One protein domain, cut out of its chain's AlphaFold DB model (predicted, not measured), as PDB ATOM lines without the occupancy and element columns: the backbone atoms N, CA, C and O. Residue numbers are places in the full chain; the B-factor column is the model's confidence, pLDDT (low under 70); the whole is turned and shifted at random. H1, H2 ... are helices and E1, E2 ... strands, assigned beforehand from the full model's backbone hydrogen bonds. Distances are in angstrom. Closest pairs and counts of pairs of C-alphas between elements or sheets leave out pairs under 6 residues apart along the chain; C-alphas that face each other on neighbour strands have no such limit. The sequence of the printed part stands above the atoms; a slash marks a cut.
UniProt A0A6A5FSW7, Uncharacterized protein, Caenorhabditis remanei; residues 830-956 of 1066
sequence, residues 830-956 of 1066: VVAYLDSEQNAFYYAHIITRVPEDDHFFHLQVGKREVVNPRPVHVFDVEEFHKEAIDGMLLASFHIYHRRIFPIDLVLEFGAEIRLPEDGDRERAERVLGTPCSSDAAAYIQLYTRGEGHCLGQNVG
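This is residues 830 to 956 of the 1066 residues of an uncharacterized protein of Caenorhabditis remanei (UniProt A0A6A5FSW7). With little regular structure, this domain has a small, strongly twisted three-stranded sheet at its core, H3 packed on it, H2 beyond H3, and H1 by E1; residues 873 to 879 stick out at one end. The printed part has 127 residues, 43 in named elements of mixed class, running E1 E2 E3 H1 H2 H3. The strands form a meander, each antiparallel to the one before. It is compact, radius of gyration of the C-alphas 15.7 A, spanning 52 by 29 by 28 A.

E2, residues 841 to 849, is 21.8 A long; E1 is 830 to 834, from (-32.985, 47.035, -77.387), and E3 857 to 861. H1 is 903 to 908, H2 920 to 928, and H3 935 to 943, ending at (-31.603, 37.229, -75.764).

Hairpin E1 and E2 has N 831 and O 844 at 2.9 A; hairpin E2 and E3, N 845 and O 860 at 2.9 A. H3 is on the sheet, height 9.8 A, closest C-alphas Tyr 843 and Ala 936, 7.0 A. H1 stands up from the sheet over E1. H2 touches H3, closest C-alphas Ala 924 and Ala 938, 5.1 A. Every O i to N i+4 pair is within hydrogen-bond range in H1, H2 and H3.

The printed part has no cut. Links E3 to H1 and H1 to H2 are long. Residues 849 to 852 and 871 to 885 have pLDDT under 70.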
ATOM      1  N   VAL A 830     -33.645  47.463 -76.140       97.50
ATOM      2  CA  VAL A 830     -32.985  47.035 -77.387       97.50
ATOM      3  C   VAL A 830     -32.773  48.203 -78.350       97.50
ATOM      4  O   VAL A 830     -33.680  48.997 -78.616       97.50
ATOM      5  N   VAL A 831     -31.574  48.282 -78.923       97.62
ATOM      6  CA  VAL A 831     -31.130  49.319 -79.867       97.62
ATOM      7  C   VAL A 831     -30.516  48.709 -81.128       97.62
ATOM      8  O   VAL A 831     -30.091  47.552 -81.136       97.62
ATOM      9  N   ALA A 832     -30.413  49.511 -82.190       97.88
ATOM     10  CA  ALA A 832     -29.488  49.224 -83.279       97.88
ATOM     11  C   ALA A 832     -28.105  49.778 -82.897       97.88
ATOM     12  O   ALA A 832     -27.914  50.993 -82.795       97.88
ATOM     13  N   TYR A 833     -27.149  48.883 -82.664       97.81
ATOM     14  CA  TYR A 833     -25.752  49.217 -82.405       97.81
ATOM     15  C   TYR A 833     -24.971  49.228 -83.720       97.81
ATOM     16  O   TYR A 833     -24.934  48.227 -84.434       97.81
ATOM     17  N   LEU A 834     -24.351  50.362 -84.035       97.38
ATOM     18  CA  LEU A 834     -23.367  50.502 -85.104       97.38
ATOM     19  C   LEU A 834     -21.995  50.070 -84.580       97.38
ATOM     20  O   LEU A 834     -21.556  50.550 -83.536       97.38
ATOM     21  N   ASP A 835     -21.309  49.200 -85.311       95.19
ATOM     22  CA  ASP A 835     -20.057  48.596 -84.862       95.19
ATOM     23  C   ASP A 835     -18.871  49.581 -84.717       95.19
ATOM     24  O   ASP A 835     -18.939  50.781 -85.024       95.19
ATOM     25  N   SER A 836     -17.741  49.069 -84.224       91.38
ATOM     26  CA  SER A 836     -16.524  49.852 -84.005       91.38
ATOM     27  C   SER A 836     -15.965  50.462 -85.297       91.38
ATOM     28  O   SER A 836     -15.597  51.641 -85.291       91.38
ATOM     29  N   GLU A 837     -15.969  49.716 -86.401       91.50
ATOM     30  CA  GLU A 837     -15.508  50.157 -87.719       91.50
ATOM     31  C   GLU A 837     -16.555  51.022 -88.456       91.50
ATOM     32  O   GLU A 837     -16.221  51.686 -89.441       91.50
ATOM     33  N   GLN A 838     -17.799  51.068 -87.964       94.44
ATOM     34  CA  GLN A 838     -18.964  51.761 -88.538       94.44
ATOM     35  C   GLN A 838     -19.446  51.222 -89.909       94.44
ATOM     36  O   GLN A 838     -19.925  52.000 -90.730       94.44
ATOM     37  N   ASN A 839     -19.352  49.918 -90.187       95.75
ATOM     38  CA  ASN A 839     -19.846  49.293 -91.431       95.75
ATOM     39  C   ASN A 839     -20.999  48.286 -91.273       95.75
ATOM     40  O   ASN A 839     -21.540  47.836 -92.285       95.75
ATOM     41  N   ALA A 840     -21.409  47.945 -90.051       96.88
ATOM     42  CA  ALA A 840     -22.525  47.037 -89.806       96.88
ATOM     43  C   ALA A 840     -23.370  47.476 -88.603       96.88
ATOM     44  O   ALA A 840     -22.844  47.937 -87.589       96.88
ATOM     45  N   PHE A 841     -24.686  47.280 -88.709       98.06
ATOM     46  CA  PHE A 841     -25.594  47.371 -87.571       98.06
ATOM     47  C   PHE A 841     -25.880  45.980 -87.016       98.06
ATOM     48  O   PHE A 841     -26.057  45.023 -87.770       98.06
ATOM     49  N   TYR A 842     -25.985  45.896 -85.697       98.12
ATOM     50  CA  TYR A 842     -26.390  44.709 -84.957       98.12
ATOM     51  C   TYR A 842     -27.535  45.060 -84.016       98.12
ATOM     52  O   TYR A 842     -27.610  46.181 -83.505       98.12
ATOM     53  N   TYR A 843     -28.407  44.093 -83.746       98.25
ATOM     54  CA  TYR A 843     -29.283  44.191 -82.586       98.25
ATOM     55  C   TYR A 843     -28.437  44.052 -81.316       98.25
ATOM     56  O   TYR A 843     -27.677  43.093 -81.171       98.25
ATOM     57  N   ALA A 844     -28.557  45.020 -80.410       98.00
ATOM     58  CA  ALA A 844     -27.913  45.003 -79.102       98.00
ATOM     59  C   ALA A 844     -28.948  45.291 -78.014       98.00
ATOM     60  O   ALA A 844     -29.866  46.080 -78.239       98.00
ATOM     61  N   HIS A 845     -28.801  44.672 -76.844       97.06
ATOM     62  CA  HIS A 845     -29.617  44.983 -75.669       97.06
ATOM     63  C   HIS A 845     -28.754  45.536 -74.535       97.06
ATOM     64  O   HIS A 845     -27.546  45.290 -74.485       97.06
ATOM     65  N   ILE A 846     -29.378  46.305 -73.649       95.19
ATOM     66  CA  ILE A 846     -28.758  46.840 -72.439       95.19
ATOM     67  C   ILE A 846     -28.715  45.734 -71.383       95.19
ATOM     68  O   ILE A 846     -29.763  45.223 -70.997       95.19
ATOM     69  N   ILE A 847     -27.515  45.361 -70.933       89.44
ATOM     70  CA  ILE A 847     -27.319  44.285 -69.939       89.44
ATOM     71  C   ILE A 847     -27.211  44.796 -68.508       89.44
ATOM     72  O   ILE A 847     -27.679  44.147 -67.584       89.44
ATOM     73  N   THR A 848     -26.589  45.953 -68.319       79.19
ATOM     74  CA  THR A 848     -26.338  46.552 -67.009       79.19
ATOM     75  C   THR A 848     -26.229  48.064 -67.171       79.19
ATOM     76  O   THR A 848     -25.659  48.557 -68.151       79.19
ATOM     77  N   ARG A 849     -26.745  48.816 -66.194       64.81
ATOM     78  CA  ARG A 849     -26.203  50.154 -65.915       64.81
ATOM     79  C   ARG A 849     -24.823  49.975 -65.290       64.81
ATOM     80  O   ARG A 849     -24.603  48.979 -64.596       64.81
ATOM     81  N   VAL A 850     -23.917  50.923 -65.511       64.62
ATOM     82  CA  VAL A 850     -22.685  50.978 -64.711       64.62
ATOM     83  C   VAL A 850     -23.115  51.099 -63.238       64.62
ATOM     84  O   VAL A 850     -24.016  51.897 -62.957       64.62
ATOM     85  N   PRO A 851     -22.584  50.288 -62.301       61.88
ATOM     86  CA  PRO A 851     -23.005  50.353 -60.907       61.88
ATOM     87  C   PRO A 851     -22.914  51.782 -60.366       61.88
ATOM     88  O   PRO A 851     -21.895  52.445 -60.525       61.88
ATOM     89  N   GLU A 852     -24.001  52.238 -59.746       66.00
ATOM     90  CA  GLU A 852     -24.145  53.585 -59.169       66.00
ATOM     91  C   GLU A 852     -24.197  54.760 -60.180       66.00
ATOM     92  O   GLU A 852     -24.302  55.906 -59.745       66.00
ATOM     93  N   ASP A 853     -24.250  54.517 -61.504       74.81
ATOM     94  CA  ASP A 853     -24.382  55.579 -62.523       74.81
ATOM     95  C   ASP A 853     -25.620  55.438 -63.450       74.81
ATOM     96  O   ASP A 853     -25.775  54.493 -64.226       74.81
ATOM     97  N   ASP A 854     -26.496  56.451 -63.416       84.94
ATOM     98  CA  ASP A 854     -27.714  56.581 -64.235       84.94
ATOM     99  C   ASP A 854     -27.496  57.248 -65.617       84.94
ATOM    100  O   ASP A 854     -28.467  57.523 -66.337       84.94
ATOM    101  N   HIS A 855     -26.245  57.521 -66.002       88.56
ATOM    102  CA  HIS A 855     -25.849  58.135 -67.280       88.56
ATOM    103  C   HIS A 855     -25.175  57.154 -68.256       88.56
ATOM    104  O   HIS A 855     -25.005  57.497 -69.429       88.56
ATOM    105  N   PHE A 856     -24.782  55.957 -67.802       91.94
ATOM    106  CA  PHE A 856     -24.025  54.999 -68.613       91.94
ATOM    107  C   PHE A 856     -24.516  53.558 -68.468       91.94
ATOM    108  O   PHE A 856     -24.938  53.111 -67.402       91.94
ATOM    109  N   PHE A 857     -24.427  52.805 -69.561       93.06
ATOM    110  CA  PHE A 857     -24.762  51.384 -69.605       93.06
ATOM    111  C   PHE A 857     -23.842  50.597 -70.536       93.06
ATOM    112  O   PHE A 857     -23.244  51.150 -71.463       93.06
ATOM    113  N   HIS A 858     -23.791  49.285 -70.326       93.75
ATOM    114  CA  HIS A 858     -23.129  48.344 -71.224       93.75
ATOM    115  C   HIS A 858     -24.132  47.697 -72.186       93.75
ATOM    116  O   HIS A 858     -25.308  47.495 -71.866       93.75
ATOM    117  N   LEU A 859     -23.650  47.362 -73.384       96.06
ATOM    118  CA  LEU A 859     -24.423  46.687 -74.426       96.06
ATOM    119  C   LEU A 859     -23.933  45.253 -74.635       96.06
ATOM    120  O   LEU A 859     -22.736  44.977 -74.564       96.06
ATOM    121  N   GLN A 860     -24.854  44.361 -74.993       96.31
ATOM    122  CA  GLN A 860     -24.558  43.002 -75.439       96.31
ATOM    123  C   GLN A 860     -25.221  42.735 -76.795       96.31
ATOM    124  O   GLN A 860     -26.404  43.018 -76.991       96.31
ATOM    125  N   VAL A 861     -24.448  42.185 -77.737       97.25
ATOM    126  CA  VAL A 861     -24.912  41.681 -79.038       97.25
ATOM    127  C   VAL A 861     -25.070  40.168 -78.913       97.25
ATOM    128  O   VAL A 861     -24.103  39.400 -78.935       97.25
ATOM    129  N   GLY A 862     -26.310  39.728 -78.722       95.62
ATOM    130  CA  GLY A 862     -26.629  38.332 -78.449       95.62
ATOM    131  C   GLY A 862     -26.139  37.888 -77.076       95.62
ATOM    132  O   GLY A 862     -26.768  38.198 -76.078       95.62
ATOM    133  N   LYS A 863     -25.015  37.160 -77.047       94.31
ATOM    134  CA  LYS A 863     -24.278  36.759 -75.828       94.31
ATOM    135  C   LYS A 863     -22.889  37.402 -75.730       94.31
ATOM    136  O   LYS A 863     -22.115  37.048 -74.849       94.31
ATOM    137  N   ARG A 864     -22.515  38.260 -76.687       94.56
ATOM    138  CA  ARG A 864     -21.191  38.892 -76.745       94.56
ATOM    139  C   ARG A 864     -21.296  40.314 -76.238       94.56
ATOM    140  O   ARG A 864     -22.001  41.132 -76.824       94.56
ATOM    141  N   GLU A 865     -20.620  40.588 -75.138       94.19
ATOM    142  CA  GLU A 865     -20.566  41.919 -74.552       94.19
ATOM    143  C   GLU A 865     -19.779  42.847 -75.485       94.19
ATOM    144  O   GLU A 865     -18.807  42.440 -76.129       94.19
ATOM    145  N   VAL A 866     -20.245  44.085 -75.633       94.19
ATOM    146  CA  VAL A 866     -19.625  45.048 -76.541       94.19
ATOM    147  C   VAL A 866     -18.411  45.645 -75.843       94.19
ATOM    148  O   VAL A 866     -18.545  46.551 -75.027       94.19
ATOM    149  N   VAL A 867     -17.224  45.134 -76.161       91.69
ATOM    150  CA  VAL A 867     -15.942  45.660 -75.664       91.69
ATOM    151  C   VAL A 867     -15.497  46.917 -76.414       91.69
ATOM    152  O   VAL A 867     -15.877  47.156 -77.567       91.69
ATOM    153  N   ASN A 868     -14.655  47.729 -75.777       84.19
ATOM    154  CA  ASN A 868     -14.003  48.849 -76.440       84.19
ATOM    155  C   ASN A 868     -12.925  48.329 -77.415       84.19
ATOM    156  O   ASN A 868     -12.091  47.529 -77.003       84.19
ATOM    157  N   PRO A 869     -12.881  48.771 -78.688       79.88
ATOM    158  CA  PRO A 869     -11.852  48.336 -79.639       79.88
ATOM    159  C   PRO A 869     -10.432  48.823 -79.299       79.88
ATOM    160  O   PRO A 869      -9.478  48.346 -79.913       79.88
ATOM    161  N   ARG A 870     -10.270  49.770 -78.363       73.62
ATOM    162  CA  ARG A 870      -8.958  50.215 -77.883       73.62
ATOM    163  C   ARG A 870      -8.516  49.383 -76.669       73.62
ATOM    164  O   ARG A 870      -9.194  49.447 -75.644       73.62
ATOM    165  N   PRO A 871      -7.367  48.682 -76.720       66.81
ATOM    166  CA  PRO A 871      -6.741  48.159 -75.509       66.81
ATOM    167  C   PRO A 871      -6.308  49.308 -74.585       66.81
ATOM    168  O   PRO A 871      -5.858  50.364 -75.043       66.81
ATOM    169  N   VAL A 872      -6.413  49.100 -73.271       64.75
ATOM    170  CA  VAL A 872      -6.126  50.124 -72.251       64.75
ATOM    171  C   VAL A 872      -4.614  50.263 -72.032       64.75
ATOM    172  O   VAL A 872      -4.056  49.802 -71.045       64.75
ATOM    173  N   HIS A 873      -3.928  50.901 -72.980       61.72
ATOM    174  CA  HIS A 873      -2.501  51.248 -72.870       61.72
ATOM    175  C   HIS A 873      -2.237  52.569 -72.125       61.72
ATOM    176  O   HIS A 873      -1.088  52.930 -71.885       61.72
ATOM    177  N   VAL A 874      -3.299  53.308 -71.806       57.47
ATOM    178  CA  VAL A 874      -3.250  54.744 -71.482       57.47
ATOM    179  C   VAL A 874      -2.803  54.995 -70.032       57.47
ATOM    180  O   VAL A 874      -2.257  56.054 -69.720       57.47
ATOM    181  N   PHE A 875      -2.980  54.013 -69.140       62.84
ATOM    182  CA  PHE A 875      -2.677  54.137 -67.712       62.84
ATOM    183  C   PHE A 875      -1.970  52.883 -67.186       62.84
ATOM    184  O   PHE A 875      -2.465  51.777 -67.378       62.84
ATOM    185  N   ASP A 876      -0.865  53.054 -66.445       58.75
ATOM    186  CA  ASP A 876      -0.156  51.972 -65.727       58.75
ATOM    187  C   ASP A 876      -0.936  51.521 -64.461       58.75
ATOM    188  O   ASP A 876      -0.362  51.290 -63.395       58.75
ATOM    189  N   VAL A 877      -2.266  51.475 -64.544       60.19
ATOM    190  CA  VAL A 877      -3.171  51.165 -63.435       60.19
ATOM    191  C   VAL A 877      -3.513  49.679 -63.514       60.19
ATOM    192  O   VAL A 877      -4.459  49.270 -64.180       60.19
ATOM    193  N   GLU A 878      -2.716  48.873 -62.804       61.50
ATOM    194  CA  GLU A 878      -2.841  47.405 -62.695       61.50
ATOM    195  C   GLU A 878      -4.239  46.939 -62.226       61.50
ATOM    196  O   GLU A 878      -4.593  45.771 -62.379       61.50
ATOM    197  N   GLU A 879      -5.046  47.852 -61.675       62.31
ATOM    198  CA  GLU A 879      -6.441  47.648 -61.279       62.31
ATOM    199  C   GLU A 879      -7.351  47.291 -62.472       62.31
ATOM    200  O   GLU A 879      -8.057  46.287 -62.400       62.31
ATOM    201  N   PHE A 880      -7.275  48.026 -63.596       62.91
ATOM    202  CA  PHE A 880      -8.124  47.790 -64.782       62.91
ATOM    203  C   PHE A 880      -7.947  46.380 -65.362       62.91
ATOM    204  O   PHE A 880      -8.885  45.792 -65.897       62.91
ATOM    205  N   HIS A 881      -6.744  45.807 -65.253       59.81
ATOM    206  CA  HIS A 881      -6.450  44.466 -65.767       59.81
ATOM    207  C   HIS A 881      -7.197  43.341 -65.027       59.81
ATOM    208  O   HIS A 881      -7.172  42.205 -65.492       59.81
ATOM    209  N   LYS A 882      -7.872  43.633 -63.905       65.88
ATOM    210  CA  LYS A 882      -8.751  42.682 -63.202       65.88
ATOM    211  C   LYS A 882     -10.141  42.575 -63.839       65.88
ATOM    212  O   LYS A 882     -10.778  41.536 -63.705       65.88
ATOM    213  N   GLU A 883     -10.594  43.633 -64.513       65.31
ATOM    214  CA  GLU A 883     -11.941  43.752 -65.102       65.31
ATOM    215  C   GLU A 883     -11.925  43.631 -66.637       65.31
ATOM    216  O   GLU A 883     -12.957  43.419 -67.269       65.31
ATOM    217  N   ALA A 884     -10.742  43.719 -67.251       67.19
ATOM    218  CA  ALA A 884     -10.551  43.612 -68.691       67.19
ATOM    219  C   ALA A 884     -10.650  42.158 -69.203       67.19
ATOM    220  O   ALA A 884      -9.714  41.364 -69.070       67.19
ATOM    221  N   ILE A 885     -11.762  41.828 -69.864       65.38
ATOM    222  CA  ILE A 885     -12.011  40.536 -70.518       65.38
ATOM    223  C   ILE A 885     -11.062  40.390 -71.715       65.38
ATOM    224  O   ILE A 885     -11.059  41.220 -72.622       65.38
ATOM    225  N   ASP A 886     -10.212  39.359 -71.702       71.62
ATOM    226  CA  ASP A 886      -9.120  39.153 -72.671       71.62
ATOM    227  C   ASP A 886      -8.210  40.395 -72.872       71.62
ATOM    228  O   ASP A 886      -7.589  40.575 -73.920       71.62
ATOM    229  N   GLY A 887      -8.108  41.263 -71.853       72.12
ATOM    230  CA  GLY A 887      -7.350  42.522 -71.906       72.12
ATOM    231  C   GLY A 887      -8.111  43.723 -72.487       72.12
ATOM    232  O   GLY A 887      -7.525  44.798 -72.632       72.12
ATOM    233  N   MET A 888      -9.407  43.571 -72.775       77.88
ATOM    234  CA  MET A 888     -10.300  44.605 -73.306       77.88
ATOM    235  C   MET A 888     -11.376  44.960 -72.269       77.88
ATOM    236  O   MET A 888     -11.987  44.073 -71.679       77.88
ATOM    237  N   LEU A 889     -11.641  46.249 -72.038       83.38
ATOM    238  CA  LEU A 889     -12.755  46.665 -71.174       83.38
ATOM    239  C   LEU A 889     -14.093  46.608 -71.919       83.38
ATOM    240  O   LEU A 889     -14.149  46.774 -73.143       83.38
ATOM    241  N   LEU A 890     -15.178  46.439 -71.164       88.12
ATOM    242  CA  LEU A 890     -16.532  46.681 -71.657       88.12
ATOM    243  C   LEU A 890     -16.657  48.133 -72.133       88.12
ATOM    244  O   LEU A 890     -16.175  49.054 -71.482       88.12
ATOM    245  N   ALA A 891     -17.310  48.356 -73.271       90.38
ATOM    246  CA  ALA A 891     -17.626  49.706 -73.707       90.38
ATOM    247  C   ALA A 891     -18.824  50.234 -72.909       90.38
ATOM    248  O   ALA A 891     -19.896  49.619 -72.878       90.38
ATOM    249  N   SER A 892     -18.640  51.392 -72.284       91.50
ATOM    250  CA  SER A 892     -19.716  52.167 -71.673       91.50
ATOM    251  C   SER A 892     -20.374  53.074 -72.712       91.50
ATOM    252  O   SER A 892     -19.715  53.641 -73.585       91.50
ATOM    253  N   PHE A 893     -21.692  53.228 -72.622       92.38
ATOM    254  CA  PHE A 893     -22.477  54.016 -73.563       92.38
ATOM    255  C   PHE A 893     -23.415  54.979 -72.844       92.38
ATOM    256  O   PHE A 893     -24.221  54.568 -72.018       92.38
ATOM    257  N   HIS A 894     -23.365  56.254 -73.233       92.06
ATOM    258  CA  HIS A 894     -24.452  57.197 -72.984       92.06
ATOM    259  C   HIS A 894     -25.572  56.983 -74.014       92.06
ATOM    260  O   HIS A 894     -25.292  56.716 -75.187       92.06
ATOM    261  N   ILE A 895     -26.839  57.205 -73.642       91.50
ATOM    262  CA  ILE A 895     -28.000  57.032 -74.546       91.50
ATOM    263  C   ILE A 895     -27.888  57.819 -75.867       91.50
ATOM    264  O   ILE A 895     -28.398  57.371 -76.890       91.50
ATOM    265  N   TYR A 896     -27.198  58.967 -75.879       90.38
ATOM    266  CA  TYR A 896     -26.978  59.801 -77.079       90.38
ATOM    267  C   TYR A 896     -25.690  59.478 -77.864       90.38
ATOM    268  O   TYR A 896     -25.342  60.201 -78.798       90.38
ATOM    269  N   HIS A 897     -24.962  58.411 -77.516       91.62
ATOM    270  CA  HIS A 897     -23.694  58.069 -78.161       91.62
ATOM    271  C   HIS A 897     -23.840  57.809 -79.677       91.62
ATOM    272  O   HIS A 897     -24.786  57.167 -80.133       91.62
ATOM    273  N   ARG A 898     -22.856  58.261 -80.476       91.06
ATOM    274  CA  ARG A 898     -22.867  58.232 -81.960       91.06
ATOM    275  C   ARG A 898     -22.975  56.839 -82.605       91.06
ATOM    276  O   ARG A 898     -23.243  56.762 -83.800       91.06
ATOM    277  N   ARG A 899     -22.759  55.753 -81.847       94.31
ATOM    278  CA  ARG A 899     -22.952  54.359 -82.307       94.31
ATOM    279  C   ARG A 899     -24.327  53.760 -81.957       94.31
ATOM    280  O   ARG A 899     -24.590  52.630 -82.342       94.31
ATOM    281  N   ILE A 900     -25.199  54.476 -81.247       95.56
ATOM    282  CA  ILE A 900     -26.547  53.999 -80.896       95.56
ATOM    283  C   ILE A 900     -27.576  54.627 -81.835       95.56
ATOM    284  O   ILE A 900     -27.547  55.832 -82.077       95.56
ATOM    285  N   PHE A 901     -28.490  53.810 -82.363       96.44
ATOM    286  CA  PHE A 901     -29.535  54.229 -83.293       96.44
ATOM    287  C   PHE A 901     -30.897  53.602 -82.926       96.44
ATOM    288  O   PHE A 901     -30.946  52.458 -82.463       96.44
ATOM    289  N   PRO A 902     -32.022  54.304 -83.170       96.19
ATOM    290  CA  PRO A 902     -33.348  53.689 -83.160       96.19
ATOM    291  C   PRO A 902     -33.462  52.653 -84.288       96.19
ATOM    292  O   PRO A 902     -33.088  52.942 -85.426       96.19
ATOM    293  N   ILE A 903     -34.028  51.480 -84.000       96.81
ATOM    294  CA  ILE A 903     -34.162  50.369 -84.964       96.81
ATOM    295  C   ILE A 903     -34.939  50.807 -86.217       96.81
ATOM    296  O   ILE A 903     -34.431  50.682 -87.331       96.81
ATOM    297  N   ASP A 904     -36.113  51.419 -86.035       95.69
ATOM    298  CA  ASP A 904     -36.973  51.905 -87.127       95.69
ATOM    299  C   ASP A 904     -36.251  52.856 -88.091       95.69
ATOM    300  O   ASP A 904     -36.559  52.896 -89.277       95.69
ATOM    301  N   LEU A 905     -35.291  53.636 -87.588       95.25
ATOM    302  CA  LEU A 905     -34.572  54.662 -88.344       95.25
ATOM    303  C   LEU A 905     -33.503  54.042 -89.257       95.25
ATOM    304  O   LEU A 905     -33.294  54.530 -90.369       95.25
ATOM    305  N   VAL A 906     -32.863  52.955 -88.818       97.12
ATOM    306  CA  VAL A 906     -31.917  52.175 -89.635       97.12
ATOM    307  C   VAL A 906     -32.673  51.361 -90.696       97.12
ATOM    308  O   VAL A 906     -32.247  51.306 -91.852       97.12
ATOM    309  N   LEU A 907     -33.849  50.826 -90.346       96.12
ATOM    310  CA  LEU A 907     -34.735  50.133 -91.288       96.12
ATOM    311  C   LEU A 907     -35.375  51.093 -92.312       96.12
ATOM    312  O   LEU A 907     -35.400  50.772 -93.497       96.12
ATOM    313  N   GLU A 908     -35.796  52.304 -91.915       95.38
ATOM    314  CA  GLU A 908     -36.237  53.377 -92.835       95.38
ATOM    315  C   GLU A 908     -35.120  53.781 -93.809       95.38
ATOM    316  O   GLU A 908     -35.382  54.119 -94.964       95.38
ATOM    317  N   PHE A 909     -33.859  53.722 -93.371       95.62
ATOM    318  CA  PHE A 909     -32.712  53.965 -94.243       95.62
ATOM    319  C   PHE A 909     -32.439  52.809 -95.224       95.62
ATOM    320  O   PHE A 909     -31.684  52.981 -96.187       95.62
ATOM    321  N   GLY A 910     -33.063  51.645 -95.023       96.56
ATOM    322  CA  GLY A 910     -32.812  50.433 -95.796       96.56
ATOM    323  C   GLY A 910     -31.397  49.900 -95.586       96.56
ATOM    324  O   GLY A 910     -30.745  49.526 -96.559       96.56
ATOM    325  N   ALA A 911     -30.904  49.937 -94.345       96.81
ATOM    326  CA  ALA A 911     -29.686  49.249 -93.932       96.81
ATOM    327  C   ALA A 911     -30.042  47.975 -93.145       96.81
ATOM    328  O   ALA A 911     -30.995  47.951 -92.368       96.81
ATOM    329  N   GLU A 912     -29.266  46.915 -93.362       96.38
ATOM    330  CA  GLU A 912     -29.393  45.641 -92.650       96.38
ATOM    331  C   GLU A 912     -28.993  45.805 -91.174       96.38
ATOM    332  O   GLU A 912     -27.915  46.328 -90.881       96.38
ATOM    333  N   ILE A 913     -29.833  45.313 -90.257       97.81
ATOM    334  CA  ILE A 913     -29.476  45.095 -88.848       97.81
ATOM    335  C   ILE A 913     -29.323  43.588 -88.652       97.81
ATOM    336  O   ILE A 913     -30.275  42.834 -88.852       97.81
ATOM    337  N   ARG A 914     -28.124  43.142 -88.282       97.44
ATOM    338  CA  ARG A 914     -27.784  41.719 -88.195       97.44
ATOM    339  C   ARG A 914     -28.175  41.106 -86.859       97.44
ATOM    340  O   ARG A 914     -28.057  41.735 -85.803       97.44
ATOM    341  N   LEU A 915     -28.584  39.840 -86.925       97.06
ATOM    342  CA  LEU A 915     -28.653  38.956 -85.766       97.06
ATOM    343  C   LEU A 915     -27.235  38.475 -85.370       97.06
ATOM    344  O   LEU A 915     -26.329  38.513 -86.206       97.06
ATOM    345  N   PRO A 916     -27.013  38.059 -84.109       94.50
ATOM    346  CA  PRO A 916     -25.693  37.644 -83.618       94.50
ATOM    347  C   PRO A 916     -25.173  36.319 -84.187       94.50
ATOM    348  O   PRO A 916     -23.963  36.178 -84.376       94.50
ATOM    349  N   GLU A 917     -26.054  35.341 -84.417       93.94
ATOM    350  CA  GLU A 917     -25.717  34.023 -84.956       93.94
ATOM    351  C   GLU A 917     -26.605  33.682 -86.170       93.94
ATOM    352  O   GLU A 917     -27.817  33.919 -86.176       93.94
ATOM    353  N   ASP A 918     -26.018  33.061 -87.198       90.94
ATOM    354  CA  ASP A 918     -26.785  32.528 -88.329       90.94
ATOM    355  C   ASP A 918     -27.818  31.495 -87.837       90.94
ATOM    356  O   ASP A 918     -27.516  30.596 -87.042       90.94
ATOM    357  N   GLY A 919     -29.056  31.609 -88.319       90.88
ATOM    358  CA  GLY A 919     -30.158  30.738 -87.903       90.88
ATOM    359  C   GLY A 919     -30.821  31.110 -86.568       90.88
ATOM    360  O   GLY A 919     -31.592  30.304 -86.034       90.88
ATOM    361  N   ASP A 920     -30.528  32.287 -85.995       92.00
ATOM    362  CA  ASP A 920     -31.219  32.796 -84.800       92.00
ATOM    363  C   ASP A 920     -32.713  33.045 -85.046       92.00
ATOM    364  O   ASP A 920     -33.526  32.754 -84.170       92.00
ATOM    365  N   ARG A 921     -33.126  33.504 -86.233       92.38
ATOM    366  CA  ARG A 921     -34.556  33.708 -86.519       92.38
ATOM    367  C   ARG A 921     -35.327  32.395 -86.384       92.38
ATOM    368  O   ARG A 921     -36.258  32.290 -85.593       92.38
ATOM    369  N   GLU A 922     -34.873  31.349 -87.063       94.19
ATOM    370  CA  GLU A 922     -35.457  30.010 -87.014       94.19
ATOM    371  C   GLU A 922     -35.333  29.375 -85.619       94.19
ATOM    372  O   GLU A 922     -36.096  28.476 -85.268       94.19
ATOM    373  N   ARG A 923     -34.370  29.820 -84.803       94.19
ATOM    374  CA  ARG A 923     -34.228  29.429 -83.395       94.19
ATOM    375  C   ARG A 923     -35.296  30.092 -82.525       94.19
ATOM    376  O   ARG A 923     -35.909  29.384 -81.730       94.19
ATOM    377  N   ALA A 924     -35.572  31.381 -82.714       92.00
ATOM    378  CA  ALA A 924     -36.666  32.089 -82.050       92.00
ATOM    379  C   ALA A 924     -38.035  31.514 -82.448       92.00
ATOM    380  O   ALA A 924     -38.861  31.219 -81.588       92.00
ATOM    381  N   GLU A 925     -38.245  31.249 -83.740       93.12
ATOM    382  CA  GLU A 925     -39.487  30.664 -84.265       93.12
ATOM    383  C   GLU A 925     -39.735  29.242 -83.728       93.12
ATOM    384  O   GLU A 925     -40.869  28.887 -83.404       93.12
ATOM    385  N   ARG A 926     -38.675  28.443 -83.519       94.75
ATOM    386  CA  ARG A 926     -38.764  27.148 -82.812       94.75
ATOM    387  C   ARG A 926     -39.090  27.276 -81.319       94.75
ATOM    388  O   ARG A 926     -39.669  26.342 -80.773       94.75
ATOM    389  N   VAL A 927     -38.717  28.377 -80.663       91.88
ATOM    390  CA  VAL A 927     -39.030  28.640 -79.244       91.88
ATOM    391  C   VAL A 927     -40.471  29.134 -79.076       91.88
ATOM    392  O   VAL A 927     -41.154  28.702 -78.153       91.88
ATOM    393  N   LEU A 928     -40.953  29.985 -79.986       91.31
ATOM    394  CA  LEU A 928     -42.330  30.495 -79.993       91.31
ATOM    395  C   LEU A 928     -43.360  29.481 -80.513       91.31
ATOM    396  O   LEU A 928     -44.535  29.552 -80.157       91.31
ATOM    397  N   GLY A 929     -42.946  28.573 -81.402       94.00
ATOM    398  CA  GLY A 929     -43.860  27.727 -82.175       94.00
ATOM    399  C   GLY A 929     -44.603  28.478 -83.291       94.00
ATOM    400  O   GLY A 929     -45.491  27.907 -83.924       94.00
ATOM    401  N   THR A 930     -44.251  29.741 -83.543       92.06
ATOM    402  CA  THR A 930     -44.852  30.627 -84.549       92.06
ATOM    403  C   THR A 930     -43.777  31.473 -85.252       92.06
ATOM    404  O   THR A 930     -42.720  31.720 -84.667       92.06
ATOM    405  N   PRO A 931     -44.011  31.929 -86.502       93.06
ATOM    406  CA  PRO A 931     -43.081  32.814 -87.206       93.06
ATOM    407  C   PRO A 931     -42.896  34.163 -86.498       93.06
ATOM    408  O   PRO A 931     -43.860  34.748 -86.000       93.06
ATOM    409  N   CYS A 932     -41.674  34.694 -86.507       91.75
ATOM    410  CA  CYS A 932     -41.359  35.984 -85.906       91.75
ATOM    411  C   CYS A 932     -41.825  37.112 -86.831       91.75
ATOM    412  O   CYS A 932     -41.558  37.095 -88.035       91.75
ATOM    413  N   SER A 933     -42.488  38.124 -86.267       93.94
ATOM    414  CA  SER A 933     -42.965  39.298 -87.012       93.94
ATOM    415  C   SER A 933     -41.825  40.174 -87.549       93.94
ATOM    416  O   SER A 933     -41.991  40.842 -88.567       93.94
ATOM    417  N   SER A 934     -40.667  40.156 -86.888       96.12
ATOM    418  CA  SER A 934     -39.435  40.832 -87.299       96.12
ATOM    419  C   SER A 934     -38.215  40.175 -86.650       96.12
ATOM    420  O   SER A 934     -38.340  39.456 -85.656       96.12
ATOM    421  N   ASP A 935     -37.022  40.459 -87.169       96.62
ATOM    422  CA  ASP A 935     -35.768  39.983 -86.574       96.62
ATOM    423  C   ASP A 935     -35.489  40.653 -85.215       96.62
ATOM    424  O   ASP A 935     -34.937  40.025 -84.318       96.62
ATOM    425  N   ALA A 936     -36.000  41.872 -84.996       96.94
ATOM    426  CA  ALA A 936     -36.023  42.504 -83.676       96.94
ATOM    427  C   ALA A 936     -36.847  41.690 -82.656       96.94
ATOM    428  O   ALA A 936     -36.410  41.505 -81.523       96.94
ATOM    429  N   ALA A 937     -38.009  41.157 -83.058       96.69
ATOM    430  CA  ALA A 937     -38.823  40.293 -82.199       96.69
ATOM    431  C   ALA A 937     -38.139  38.937 -81.932       96.69
ATOM    432  O   ALA A 937     -38.175  38.448 -80.804       96.69
ATOM    433  N   ALA A 938     -37.458  38.367 -82.935       97.00
ATOM    434  CA  ALA A 938     -36.643  37.163 -82.759       97.00
ATOM    435  C   ALA A 938     -35.493  37.390 -81.756       97.00
ATOM    436  O   ALA A 938     -35.273  36.573 -80.860       97.00
ATOM    437  N   TYR A 939     -34.804  38.529 -81.869       97.81
ATOM    438  CA  TYR A 939     -33.723  38.933 -80.970       97.81
ATOM    439  C   TYR A 939     -34.206  39.124 -79.526       97.81
ATOM    440  O   TYR A 939     -33.628  38.543 -78.604       97.81
ATOM    441  N   ILE A 940     -35.297  39.877 -79.335       97.50
ATOM    442  CA  ILE A 940     -35.948  40.083 -78.032       97.50
ATOM    443  C   ILE A 940     -36.308  38.736 -77.390       97.50
ATOM    444  O   ILE A 940     -35.991  38.483 -76.228       97.50
ATOM    445  N   GLN A 941     -36.904  37.816 -78.152       96.81
ATOM    446  CA  GLN A 941     -37.317  36.529 -77.603       96.81
ATOM    447  C   GLN A 941     -36.140  35.634 -77.179       96.81
ATOM    448  O   GLN A 941     -36.253  34.914 -76.183       96.81
ATOM    449  N   LEU A 942     -35.027  35.646 -77.920       96.50
ATOM    450  CA  LEU A 942     -33.869  34.797 -77.628       96.50
ATOM    451  C   LEU A 942     -32.965  35.343 -76.528       96.50
ATOM    452  O   LEU A 942     -32.508  34.572 -75.685       96.50
ATOM    453  N   TYR A 943     -32.675  36.642 -76.566       96.81
ATOM    454  CA  TYR A 943     -31.603  37.229 -75.764       96.81
ATOM    455  C   TYR A 943     -32.130  37.978 -74.544       96.81
ATOM    456  O   TYR A 943     -31.606  37.777 -73.454       96.81
ATOM    457  N   THR A 944     -33.241  38.707 -74.681       95.94
ATOM    458  CA  THR A 944     -33.908  39.394 -73.559       95.94
ATOM    459  C   THR A 944     -35.098  38.607 -72.999       95.94
ATOM    460  O   THR A 944     -35.907  39.139 -72.247       95.94
ATOM    461  N   ARG A 945     -35.235  37.325 -73.378       94.88
ATOM    462  CA  ARG A 945     -36.296  36.384 -72.950       94.88
ATOM    463  C   ARG A 945     -37.739  36.832 -73.245       94.88
ATOM    464  O   ARG A 945     -38.675  36.181 -72.785       94.88
ATOM    465  N   GLY A 946     -37.930  37.882 -74.043       94.50
ATOM    466  CA  GLY A 946     -39.228  38.529 -74.271       94.50
ATOM    467  C   GLY A 946     -39.496  39.771 -73.408       94.50
ATOM    468  O   GLY A 946     -40.557  40.370 -73.547       94.50
ATOM    469  N   GLU A 947     -38.564  40.172 -72.538       95.56
ATOM    470  CA  GLU A 947     -38.714  41.303 -71.602       95.56
ATOM    471  C   GLU A 947     -38.258  42.651 -72.197       95.56
ATOM    472  O   GLU A 947     -38.608  43.712 -71.681       95.56
ATOM    473  N   GLY A 948     -37.466  42.622 -73.275       94.56
ATOM    474  CA  GLY A 948     -36.847  43.811 -73.866       94.56
ATOM    475  C   GLY A 948     -37.724  44.604 -74.834       94.56
ATOM    476  O   GLY A 948     -38.479  44.031 -75.620       94.56
ATOM    477  N   HIS A 949     -37.557  45.930 -74.845       96.50
ATOM    478  CA  HIS A 949     -38.326  46.851 -75.688       96.50
ATOM    479  C   HIS A 949     -37.425  47.591 -76.686       96.50
ATOM    480  O   HIS A 949     -36.369  48.103 -76.322       96.50
ATOM    481  N   CYS A 950     -37.844  47.708 -77.950       96.56
ATOM    482  CA  CYS A 950     -37.134  48.530 -78.936       96.56
ATOM    483  C   CYS A 950     -37.177  50.017 -78.541       96.56
ATOM    484  O   CYS A 950     -38.257  50.612 -78.485       96.56
ATOM    485  N   LEU A 951     -36.019  50.648 -78.330       94.81
ATOM    486  CA  LEU A 951     -35.965  52.072 -78.006       94.81
ATOM    487  C   LEU A 951     -36.332  52.944 -79.216       94.81
ATOM    488  O   LEU A 951     -35.788  52.815 -80.316       94.81
ATOM    489  N   GLY A 952     -37.268  53.866 -78.982       90.94
ATOM    490  CA  GLY A 952     -37.793  54.777 -79.997       90.94
ATOM    491  C   GLY A 952     -36.835  55.912 -80.384       90.94
ATOM    492  O   GLY A 952     -35.690  55.997 -79.952       90.94
ATOM    493  N   GLN A 953     -37.339  56.856 -81.182       88.62
ATOM    494  CA  GLN A 953     -36.533  57.882 -81.867       88.62
ATOM    495  C   GLN A 953     -35.707  58.829 -80.969       88.62
ATOM    496  O   GLN A 953     -34.877  59.571 -81.485       88.62
ATOM    497  N   ASN A 954     -35.894  58.825 -79.648       87.69
ATOM    498  CA  ASN A 954     -35.208  59.728 -78.719       87.69
ATOM    499  C   ASN A 954     -33.808  59.236 -78.280       87.69
ATOM    500  O   ASN A 954     -33.307  59.750 -77.283       87.69
ATOM    501  N   VAL A 955     -33.188  58.279 -78.983       89.06
ATOM    502  CA  VAL A 955     -31.843  57.740 -78.677       89.06
ATOM    503  C   VAL A 955     -30.794  58.101 -79.731       89.06
ATOM    504  O   VAL A 955     -31.123  58.459 -80.864       89.06
ATOM    505  N   GLY A 956     -29.519  57.988 -79.355       86.75
ATOM    506  CA  GLY A 956     -28.368  58.287 -80.200       86.75
ATOM    507  C   GLY A 956     -28.221  59.766 -80.552       86.75
ATOM    508  O   GLY A 956     -28.952  60.631 -80.064       86.75
TER     509      GLY A 956